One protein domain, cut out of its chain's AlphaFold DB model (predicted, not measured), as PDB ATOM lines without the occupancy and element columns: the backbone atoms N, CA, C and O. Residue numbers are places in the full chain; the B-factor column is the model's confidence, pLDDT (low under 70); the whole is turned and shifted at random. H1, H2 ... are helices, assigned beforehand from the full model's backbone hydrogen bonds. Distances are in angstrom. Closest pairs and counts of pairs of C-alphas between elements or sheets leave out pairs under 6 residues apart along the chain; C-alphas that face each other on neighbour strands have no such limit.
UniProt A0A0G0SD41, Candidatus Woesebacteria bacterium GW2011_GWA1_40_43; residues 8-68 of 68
ATOM      1  N   GLN A   8      -9.737  11.976 -11.867       86.62
ATOM      2  CA  GLN A   8     -10.023  10.595 -11.482       86.62
ATOM      3  C   GLN A   8      -8.916  10.004 -10.597       86.62
ATOM      4  O   GLN A   8      -9.217   9.387  -9.576       86.62
ATOM      5  N   ALA A   9      -7.642  10.226 -10.937       86.94
ATOM      6  CA  ALA A   9      -6.515   9.776 -10.120       86.94
ATOM      7  C   ALA A   9      -6.502  10.464  -8.746       86.94
ATOM      8  O   ALA A   9      -6.292   9.804  -7.730       86.94
ATOM      9  N   ARG A  10      -6.812  11.765  -8.683       86.06
ATOM     10  CA  ARG A  10      -6.927  12.497  -7.408       86.06
ATOM     11  C   ARG A  10      -8.042  11.935  -6.529       86.06
ATOM     12  O   ARG A  10      -7.813  11.700  -5.342       86.06
ATOM     13  N   ALA A  11      -9.217  11.682  -7.106       91.12
ATOM     14  CA  ALA A  11     -10.335  11.074  -6.392       91.12
ATOM     15  C   ALA A  11      -9.960   9.685  -5.850       91.12
ATOM     16  O   ALA A  11     -10.136   9.435  -4.657       91.12
ATOM     17  N   TYR A  12      -9.353   8.831  -6.683       91.25
ATOM     18  CA  TYR A  12      -8.888   7.507  -6.266       91.25
ATOM     19  C   TYR A  12      -7.881   7.584  -5.114       91.25
ATOM     20  O   TYR A  12      -8.091   6.946  -4.088       91.25
ATOM     21  N   LEU A  13      -6.830   8.402  -5.239       90.50
ATOM     22  CA  LEU A  13      -5.804   8.551  -4.202       90.50
ATOM     23  C   LEU A  13      -6.400   9.049  -2.879       90.50
ATOM     24  O   LEU A  13      -6.083   8.508  -1.821       90.50
ATOM     25  N   SER A  14      -7.294  10.041  -2.937       91.56
ATOM     26  CA  SER A  14      -7.948  10.588  -1.743       91.56
ATOM     27  C   SER A  14      -8.867   9.575  -1.052       91.56
ATOM     28  O   SER A  14      -8.790   9.423   0.165       91.56
ATOM     29  N   GLY A  15      -9.683   8.831  -1.809       92.06
ATOM     30  CA  GLY A  15     -10.567   7.800  -1.262       92.06
ATOM     31  C   GLY A  15      -9.798   6.589  -0.736       92.06
ATOM     32  O   GLY A  15     -10.110   6.062   0.335       92.06
ATOM     33  N   PHE A  16      -8.745   6.189  -1.451       91.12
ATOM     34  CA  PHE A  16      -7.836   5.139  -1.014       91.12
ATOM     35  C   PHE A  16      -7.212   5.524   0.327       91.12
ATOM     36  O   PHE A  16      -7.418   4.803   1.296       91.12
ATOM     37  N   PHE A  17      -6.584   6.701   0.434       90.12
ATOM     38  CA  PHE A  17      -6.015   7.218   1.683       90.12
ATOM     39  C   PHE A  17      -7.042   7.317   2.824       90.12
ATOM     40  O   PHE A  17      -6.768   6.876   3.941       90.12
ATOM     41  N   LEU A  18      -8.243   7.834   2.541       92.25
ATOM     42  CA  LEU A  18      -9.318   7.949   3.529       92.25
ATOM     43  C   LEU A  18      -9.717   6.583   4.111       92.25
ATOM     44  O   LEU A  18      -9.984   6.487   5.307       92.25
ATOM     45  N   THR A  19      -9.700   5.522   3.302       88.81
ATOM     46  CA  THR A  19     -10.003   4.159   3.768       88.81
ATOM     47  C   THR A  19      -9.008   3.695   4.839       88.81
ATOM     48  O   THR A  19      -9.423   3.175   5.876       88.81
ATOM     49  N   TYR A  20      -7.706   3.946   4.645       87.06
ATOM     50  CA  TYR A  20      -6.668   3.639   5.645       87.06
ATOM     51  C   TYR A  20      -6.828   4.480   6.906       87.06
ATOM     52  O   TYR A  20      -6.666   3.977   8.016       87.06
ATOM     53  N   LEU A  21      -7.171   5.756   6.739       89.06
ATOM     54  CA  LEU A  21      -7.354   6.683   7.846       89.06
ATOM     55  C   LEU A  21      -8.538   6.250   8.727       89.06
ATOM     56  O   LEU A  21      -8.396   6.170   9.942       89.06
ATOM     57  N   ILE A  22      -9.665   5.857   8.131       89.81
ATOM     58  CA  ILE A  22     -10.809   5.305   8.875       89.81
ATOM     59  C   ILE A  22     -10.426   3.999   9.581       89.81
ATOM     60  O   ILE A  22     -10.733   3.842  10.761       89.81
ATOM     61  N   GLN A  23      -9.727   3.081   8.903       87.00
ATOM     62  CA  GLN A  23      -9.268   1.838   9.535       87.00
ATOM     63  C   GLN A  23      -8.356   2.103  10.739       87.00
ATOM     64  O   GLN A  23      -8.518   1.440  11.762       87.00
ATOM     65  N   LEU A  24      -7.462   3.096  10.654       85.75
ATOM     66  CA  LEU A  24      -6.620   3.542  11.765       85.75
ATOM     67  C   LEU A  24      -7.465   4.053  12.939       85.75
ATOM     68  O   LEU A  24      -7.276   3.596  14.064       85.75
ATOM     69  N   PHE A  25      -8.411   4.964  12.689       88.38
ATOM     70  CA  PHE A  25      -9.283   5.504  13.739       88.38
ATOM     71  C   PHE A  25     -10.115   4.414  14.417       88.38
ATOM     72  O   PHE A  25     -10.211   4.394  15.645       88.38
ATOM     73  N   VAL A  26     -10.677   3.480  13.644       88.25
ATOM     74  CA  VAL A  26     -11.441   2.349  14.189       88.25
ATOM     75  C   VAL A  26     -10.539   1.452  15.033       88.25
ATOM     76  O   VAL A  26     -10.918   1.086  16.141       88.25
ATOM     77  N   HIS A  27      -9.324   1.149  14.571       84.06
ATOM     78  CA  HIS A  27      -8.353   0.374  15.349       84.06
ATOM     79  C   HIS A  27      -7.975   1.028  16.665       84.06
ATOM     80  O   HIS A  27      -7.958   0.368  17.704       84.06
ATOM     81  N   VAL A  28      -7.690   2.324  16.634       87.75
ATOM     82  CA  VAL A  28      -7.356   3.094  17.830       87.75
ATOM     83  C   VAL A  28      -8.554   3.121  18.787       87.75
ATOM     84  O   VAL A  28      -8.390   2.834  19.970       87.75
ATOM     85  N   GLY A  29      -9.772   3.337  18.283       89.44
ATOM     86  CA  GLY A  29     -10.999   3.276  19.085       89.44
ATOM     87  C   GLY A  29     -11.272   1.896  19.693       89.44
ATOM     88  O   GLY A  29     -11.711   1.819  20.838       89.44
ATOM     89  N   MET A  30     -10.963   0.807  18.981       89.19
ATOM     90  CA  MET A  30     -11.039  -0.556  19.524       89.19
ATOM     91  C   MET A  30     -10.013  -0.775  20.646       89.19
ATOM     92  O   MET A  30     -10.367  -1.306  21.694       89.19
ATOM     93  N   ASN A  31      -8.763  -0.324  20.472       84.88
ATOM     94  CA  ASN A  31      -7.714  -0.448  21.496       84.88
ATOM     95  C   ASN A  31      -7.988   0.410  22.741       84.88
ATOM     96  O   ASN A  31      -7.591   0.039  23.841       84.88
ATOM     97  N   MET A  32      -8.693   1.533  22.584       89.25
ATOM     98  CA  MET A  32      -9.156   2.367  23.700       89.25
ATOM     99  C   MET A  32     -10.456   1.852  24.344       89.25
ATOM    100  O   MET A  32     -10.955   2.475  25.277       89.25
ATOM    101  N   GLY A  33     -11.031   0.745  23.856       86.38
ATOM    102  CA  GLY A  33     -12.286   0.181  24.367       86.38
ATOM    103  C   GLY A  33     -13.538   1.009  24.044       86.38
ATOM    104  O   GLY A  33     -14.599   0.759  24.608       86.38
ATOM    105  N   MET A  34     -13.429   1.993  23.145       87.69
ATOM    106  CA  MET A  34     -14.529   2.878  22.742       87.69
ATOM    107  C   MET A  34     -15.411   2.270  21.645       87.69
ATOM    108  O   MET A  34     -16.580   2.628  21.523       87.69
ATOM    109  N   LEU A  35     -14.847   1.381  20.821       85.88
ATOM    110  CA  LEU A  35     -15.527   0.725  19.702       85.88
ATOM    111  C   LEU A  35     -15.512  -0.800  19.870       85.88
ATOM    112  O   LEU A  35     -14.556  -1.341  20.432       85.88
ATOM    113  N   PRO A  36     -16.533  -1.515  19.362       78.69
ATOM    114  CA  PRO A  36     -16.567  -2.972  19.417       78.69
ATOM    115  C   PRO A  36     -15.420  -3.585  18.603       78.69
ATOM    116  O   PRO A  36     -15.107  -3.130  17.501       78.69
ATOM    117  N   VAL A  37     -14.813  -4.651  19.134       79.69
ATOM    118  CA  VAL A  37     -13.714  -5.367  18.473       79.69
ATOM    119  C   VAL A  37     -14.267  -6.158  17.289       79.69
ATOM    120  O   VAL A  37     -14.935  -7.172  17.459       79.69
ATOM    121  N   THR A  38     -13.991  -5.681  16.077       73.19
ATOM    122  CA  THR A  38     -14.517  -6.247  14.818       73.19
ATOM    123  C   THR A  38     -13.507  -7.116  14.066       73.19
ATOM    124  O   THR A  38     -13.839  -7.690  13.034       73.19
ATOM    125  N   GLY A  39     -12.267  -7.231  14.562       66.31
ATOM    126  CA  GLY A  39     -11.219  -8.037  13.922       66.31
ATOM    127  C   GLY A  39     -10.730  -7.475  12.581       66.31
ATOM    128  O   GLY A  39     -10.130  -8.201  11.792       66.31
ATOM    129  N   LEU A  40     -10.988  -6.190  12.311       70.44
ATOM    130  CA  LEU A  40     -10.550  -5.517  11.091       70.44
ATOM    131  C   LEU A  40      -9.020  -5.633  10.948       70.44
ATOM    132  O   LEU A  40      -8.297  -5.295  11.884       70.44
ATOM    133  N   PRO A  41      -8.490  -6.114   9.814       67.06
ATOM    134  CA  PRO A  41      -7.051  -6.195   9.607       67.06
ATOM    135  C   PRO A  41      -6.448  -4.789   9.523       67.06
ATOM    136  O   PRO A  41      -6.924  -3.951   8.763       67.06
ATOM    137  N   PHE A  42      -5.389  -4.526  10.298       68.56
ATOM    138  CA  PHE A  42      -4.634  -3.288  10.143       68.56
ATOM    139  C   PHE A  42      -3.952  -3.289   8.769       68.56
ATOM    140  O   PHE A  42      -3.212  -4.230   8.451       68.56
ATOM    141  N   PRO A  43      -4.180  -2.273   7.935       62.84
ATOM    142  CA  PRO A  43      -3.560  -2.232   6.627       62.84
ATOM    143  C   PRO A  43      -2.033  -2.208   6.763       62.84
ATOM    144  O   PRO A  43      -1.495  -1.489   7.598       62.84
ATOM    145  N   LEU A  44      -1.340  -3.018   5.955       62.88
ATOM    146  CA  LEU A  44       0.125  -3.204   5.956       62.88
ATOM    147  C   LEU A  44       0.746  -3.888   7.190       62.88
ATOM    148  O   LEU A  44       1.905  -4.284   7.113       62.88
ATOM    149  N   LEU A  45       0.009  -4.070   8.290       65.50
ATOM    150  CA  LEU A  45       0.512  -4.703   9.526       65.50
ATOM    151  C   LEU A  45      -0.279  -5.953   9.950       65.50
ATOM    152  O   LEU A  45       0.114  -6.651  10.881       65.50
ATOM    153  N   SER A  46      -1.395  -6.257   9.285       66.25
ATOM    154  CA  SER A  46      -2.205  -7.440   9.579       66.25
ATOM    155  C   SER A  46      -1.548  -8.738   9.107       66.25
ATOM    156  O   SER A  46      -1.088  -8.836   7.973       66.25
ATOM    157  N   ALA A  47      -1.643  -9.782   9.937       63.81
ATOM    158  CA  ALA A  47      -1.319 -11.167   9.582       63.81
ATOM    159  C   ALA A  47      -2.317 -11.813   8.585       63.81
ATOM    160  O   ALA A  47      -2.195 -12.991   8.255       63.81
ATOM    161  N   GLY A  48      -3.324 -11.074   8.103       74.62
ATOM    162  CA  GLY A  48      -4.277 -11.548   7.102       74.62
ATOM    163  C   GLY A  48      -3.725 -11.435   5.679       74.62
ATOM    164  O   GLY A  48      -3.752 -10.353   5.090       74.62
ATOM    165  N   GLY A  49      -3.295 -12.554   5.088       75.69
ATOM    166  CA  GLY A  49      -2.719 -12.594   3.734       75.69
ATOM    167  C   GLY A  49      -3.602 -11.959   2.647       75.69
ATOM    168  O   GLY A  49      -3.102 -11.211   1.811       75.69
ATOM    169  N   SER A  50      -4.925 -12.159   2.692       80.94
ATOM    170  CA  SER A  50      -5.867 -11.541   1.741       80.94
ATOM    171  C   SER A  50      -5.934 -10.016   1.870       80.94
ATOM    172  O   SER A  50      -6.017  -9.313   0.865       80.94
ATOM    173  N   SER A  51      -5.851  -9.491   3.097       80.56
ATOM    174  CA  SER A  51      -5.821  -8.046   3.344       80.56
ATOM    175  C   SER A  51      -4.512  -7.431   2.861       80.56
ATOM    176  O   SER A  51      -4.516  -6.328   2.310       80.56
ATOM    177  N   LEU A  52      -3.395  -8.143   3.038       82.56
ATOM    178  CA  LEU A  52      -2.097  -7.716   2.531       82.56
ATOM    179  C   LEU A  52      -2.105  -7.651   0.996       82.56
ATOM    180  O   LEU A  52      -1.703  -6.634   0.440       82.56
ATOM    181  N   LEU A  53      -2.628  -8.683   0.323       85.12
ATOM    182  CA  LEU A  53      -2.763  -8.715  -1.140       85.12
ATOM    183  C   LEU A  53      -3.658  -7.586  -1.673       85.12
ATOM    184  O   LEU A  53      -3.279  -6.898  -2.618       85.12
ATOM    185  N   ALA A  54      -4.816  -7.348  -1.053       86.62
ATOM    186  CA  ALA A  54      -5.698  -6.247  -1.447       86.62
ATOM    187  C   ALA A  54      -5.010  -4.878  -1.295       86.62
ATOM    188  O   ALA A  54      -5.109  -4.016  -2.170       86.62
ATOM    189  N   THR A  55      -4.259  -4.703  -0.206       86.81
ATOM    190  CA  THR A  55      -3.523  -3.467   0.088       86.81
ATOM    191  C   THR A  55      -2.397  -3.228  -0.922       86.81
ATOM    192  O   THR A  55      -2.268  -2.122  -1.450       86.81
ATOM    193  N   THR A  56      -1.594  -4.249  -1.240       88.25
ATOM    194  CA  THR A  56      -0.480  -4.123  -2.196       88.25
ATOM    195  C   THR A  56      -0.967  -3.907  -3.627       88.25
ATOM    196  O   THR A  56      -0.391  -3.083  -4.339       88.25
ATOM    197  N   MET A  57      -2.063  -4.553  -4.038       89.69
ATOM    198  CA  MET A  57      -2.704  -4.278  -5.329       89.69
ATOM    199  C   MET A  57      -3.203  -2.830  -5.418       89.69
ATOM    200  O   MET A  57      -2.921  -2.145  -6.402       89.69
ATOM    201  N   GLY A  58      -3.887  -2.336  -4.381       88.19
ATOM    202  CA  GLY A  58      -4.345  -0.945  -4.328       88.19
ATOM    203  C   GLY A  58      -3.194   0.066  -4.375       88.19
ATOM    204  O   GLY A  58      -3.261   1.054  -5.105       88.19
ATOM    205  N   LEU A  59      -2.087  -0.217  -3.678       89.06
ATOM    206  CA  LEU A  59      -0.871   0.599  -3.751       89.06
ATOM    207  C   LEU A  59      -0.245   0.590  -5.151       89.06
ATOM    208  O   LEU A  59       0.199   1.635  -5.617       89.06
ATOM    209  N   GLY A  60      -0.251  -0.548  -5.851       90.38
ATOM    210  CA  GLY A  60       0.208  -0.634  -7.241       90.38
ATOM    211  C   GLY A  60      -0.594   0.267  -8.186       90.38
ATOM    212  O   GLY A  60      -0.013   0.968  -9.019       90.38
ATOM    213  N   ILE A  61      -1.919   0.315  -8.014       89.00
ATOM    214  CA  ILE A  61      -2.805   1.209  -8.777       89.00
ATOM    215  C   ILE A  61      -2.520   2.674  -8.427       89.00
ATOM    216  O   ILE A  61      -2.379   3.498  -9.330       89.00
ATOM    217  N   ALA A  62      -2.379   2.997  -7.139       88.44
ATOM    218  CA  ALA A  62      -2.050   4.344  -6.678       88.44
ATOM    219  C   ALA A  62      -0.718   4.846  -7.264       88.44
ATOM    220  O   ALA A  62      -0.642   5.970  -7.764       88.44
ATOM    221  N   LEU A  63       0.314   3.997  -7.271       88.50
ATOM    222  CA  LEU A  63       1.627   4.323  -7.830       88.50
ATOM    223  C   LEU A  63       1.558   4.543  -9.349       88.50
ATOM    224  O   LEU A  63       2.160   5.477  -9.875       88.50
ATOM    225  N   GLY A  64       0.799   3.699 -10.055       87.38
ATOM    226  CA  GLY A  64       0.568   3.836 -11.492       87.38
ATOM    227  C   GLY A  64      -0.230   5.091 -11.857       87.38
ATOM    228  O   GLY A  64       0.055   5.716 -12.875       87.38
ATOM    229  N   ALA A  65      -1.190   5.481 -11.017       83.50
ATOM    230  CA  ALA A  65      -1.988   6.692 -11.187       83.50
ATOM    231  C   ALA A  65      -1.201   7.977 -10.886       83.50
ATOM    232  O   ALA A  65      -1.491   9.009 -11.480       83.50
ATOM    233  N   TYR A  66      -0.217   7.916  -9.983       79.19
ATOM    234  CA  TYR A  66       0.674   9.038  -9.670       79.19
ATOM    235  C   TYR A  66       1.773   9.246 -10.723       79.19
ATOM    236  O   TYR A  66       2.230  10.366 -10.932       79.19
ATOM    237  N   ARG A  67       2.229   8.163 -11.366       74.69
ATOM    238  CA  ARG A  67       3.326   8.197 -12.347       74.69
ATOM    239  C   ARG A  67       2.869   8.516 -13.781       74.69
ATOM    240  O   ARG A  67       3.725   8.660 -14.649       74.69
ATOM    241  N   LYS A  68       1.558   8.576 -14.023       56.47
ATOM    242  CA  LYS A  68       0.939   9.047 -15.272       56.47
ATOM    243  C   LYS A  68       0.701  10.549 -15.220       56.47
ATOM    244  O   LYS A  68       0.828  11.160 -16.298       56.47
TER     245      LYS A  68
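AT A GLANCE: This is residues 8 to 68 of the 68 residues of a protein of Candidatus Woesebacteria bacterium GW2011_GWA1_40_43 (UniProt A0A0G0SD41). Two long helices, H1 then H2, make a V: they meet near the start of H1 and the end of H2, and spread apart toward the other ends. There the long link, residues 32 to 48, joins the two arms. The printed part has 61 residues with two named helices and no named strand, and its class is all helix. The whole is loose, with a radius of gyration of the C-alphas of 13.3 A, and flat, spanning 43 by 23 by 12 A.

IN THESE COORDINATES: Find C-alpha 8 at (-10.023, 10.595, -11.482); from there H1, residues 8 to 31, runs 34.9 A. H2, residues 49 to 66, runs 25.7 A and ends at C-alpha 66, at (0.674, 9.038, -9.670).

HOW THE PARTS SIT: Look at Ala 9 and Ala 65, whose C-alphas, 5.6 A apart, are the closest of H1 and H2. The helices touch there, H1 with residues 9 to 16 alone and H2 with residues 58 to 66 alone. They form a helical hairpin, running opposite ways at a shallow tilt of 34.8 degrees, only just short of steep. In H1 and H2 every O i to N i+4 pair is within hydrogen-bond range.

THE WHOLE: The C-alphas of Gly 33 and Lys 68, the two farthest apart, are 42.7 A apart. The printed part has no cut. Look for pLDDT under 70 at residue 39, residues 41 to 47 and residue 68; the mean of the printed part is 82.8.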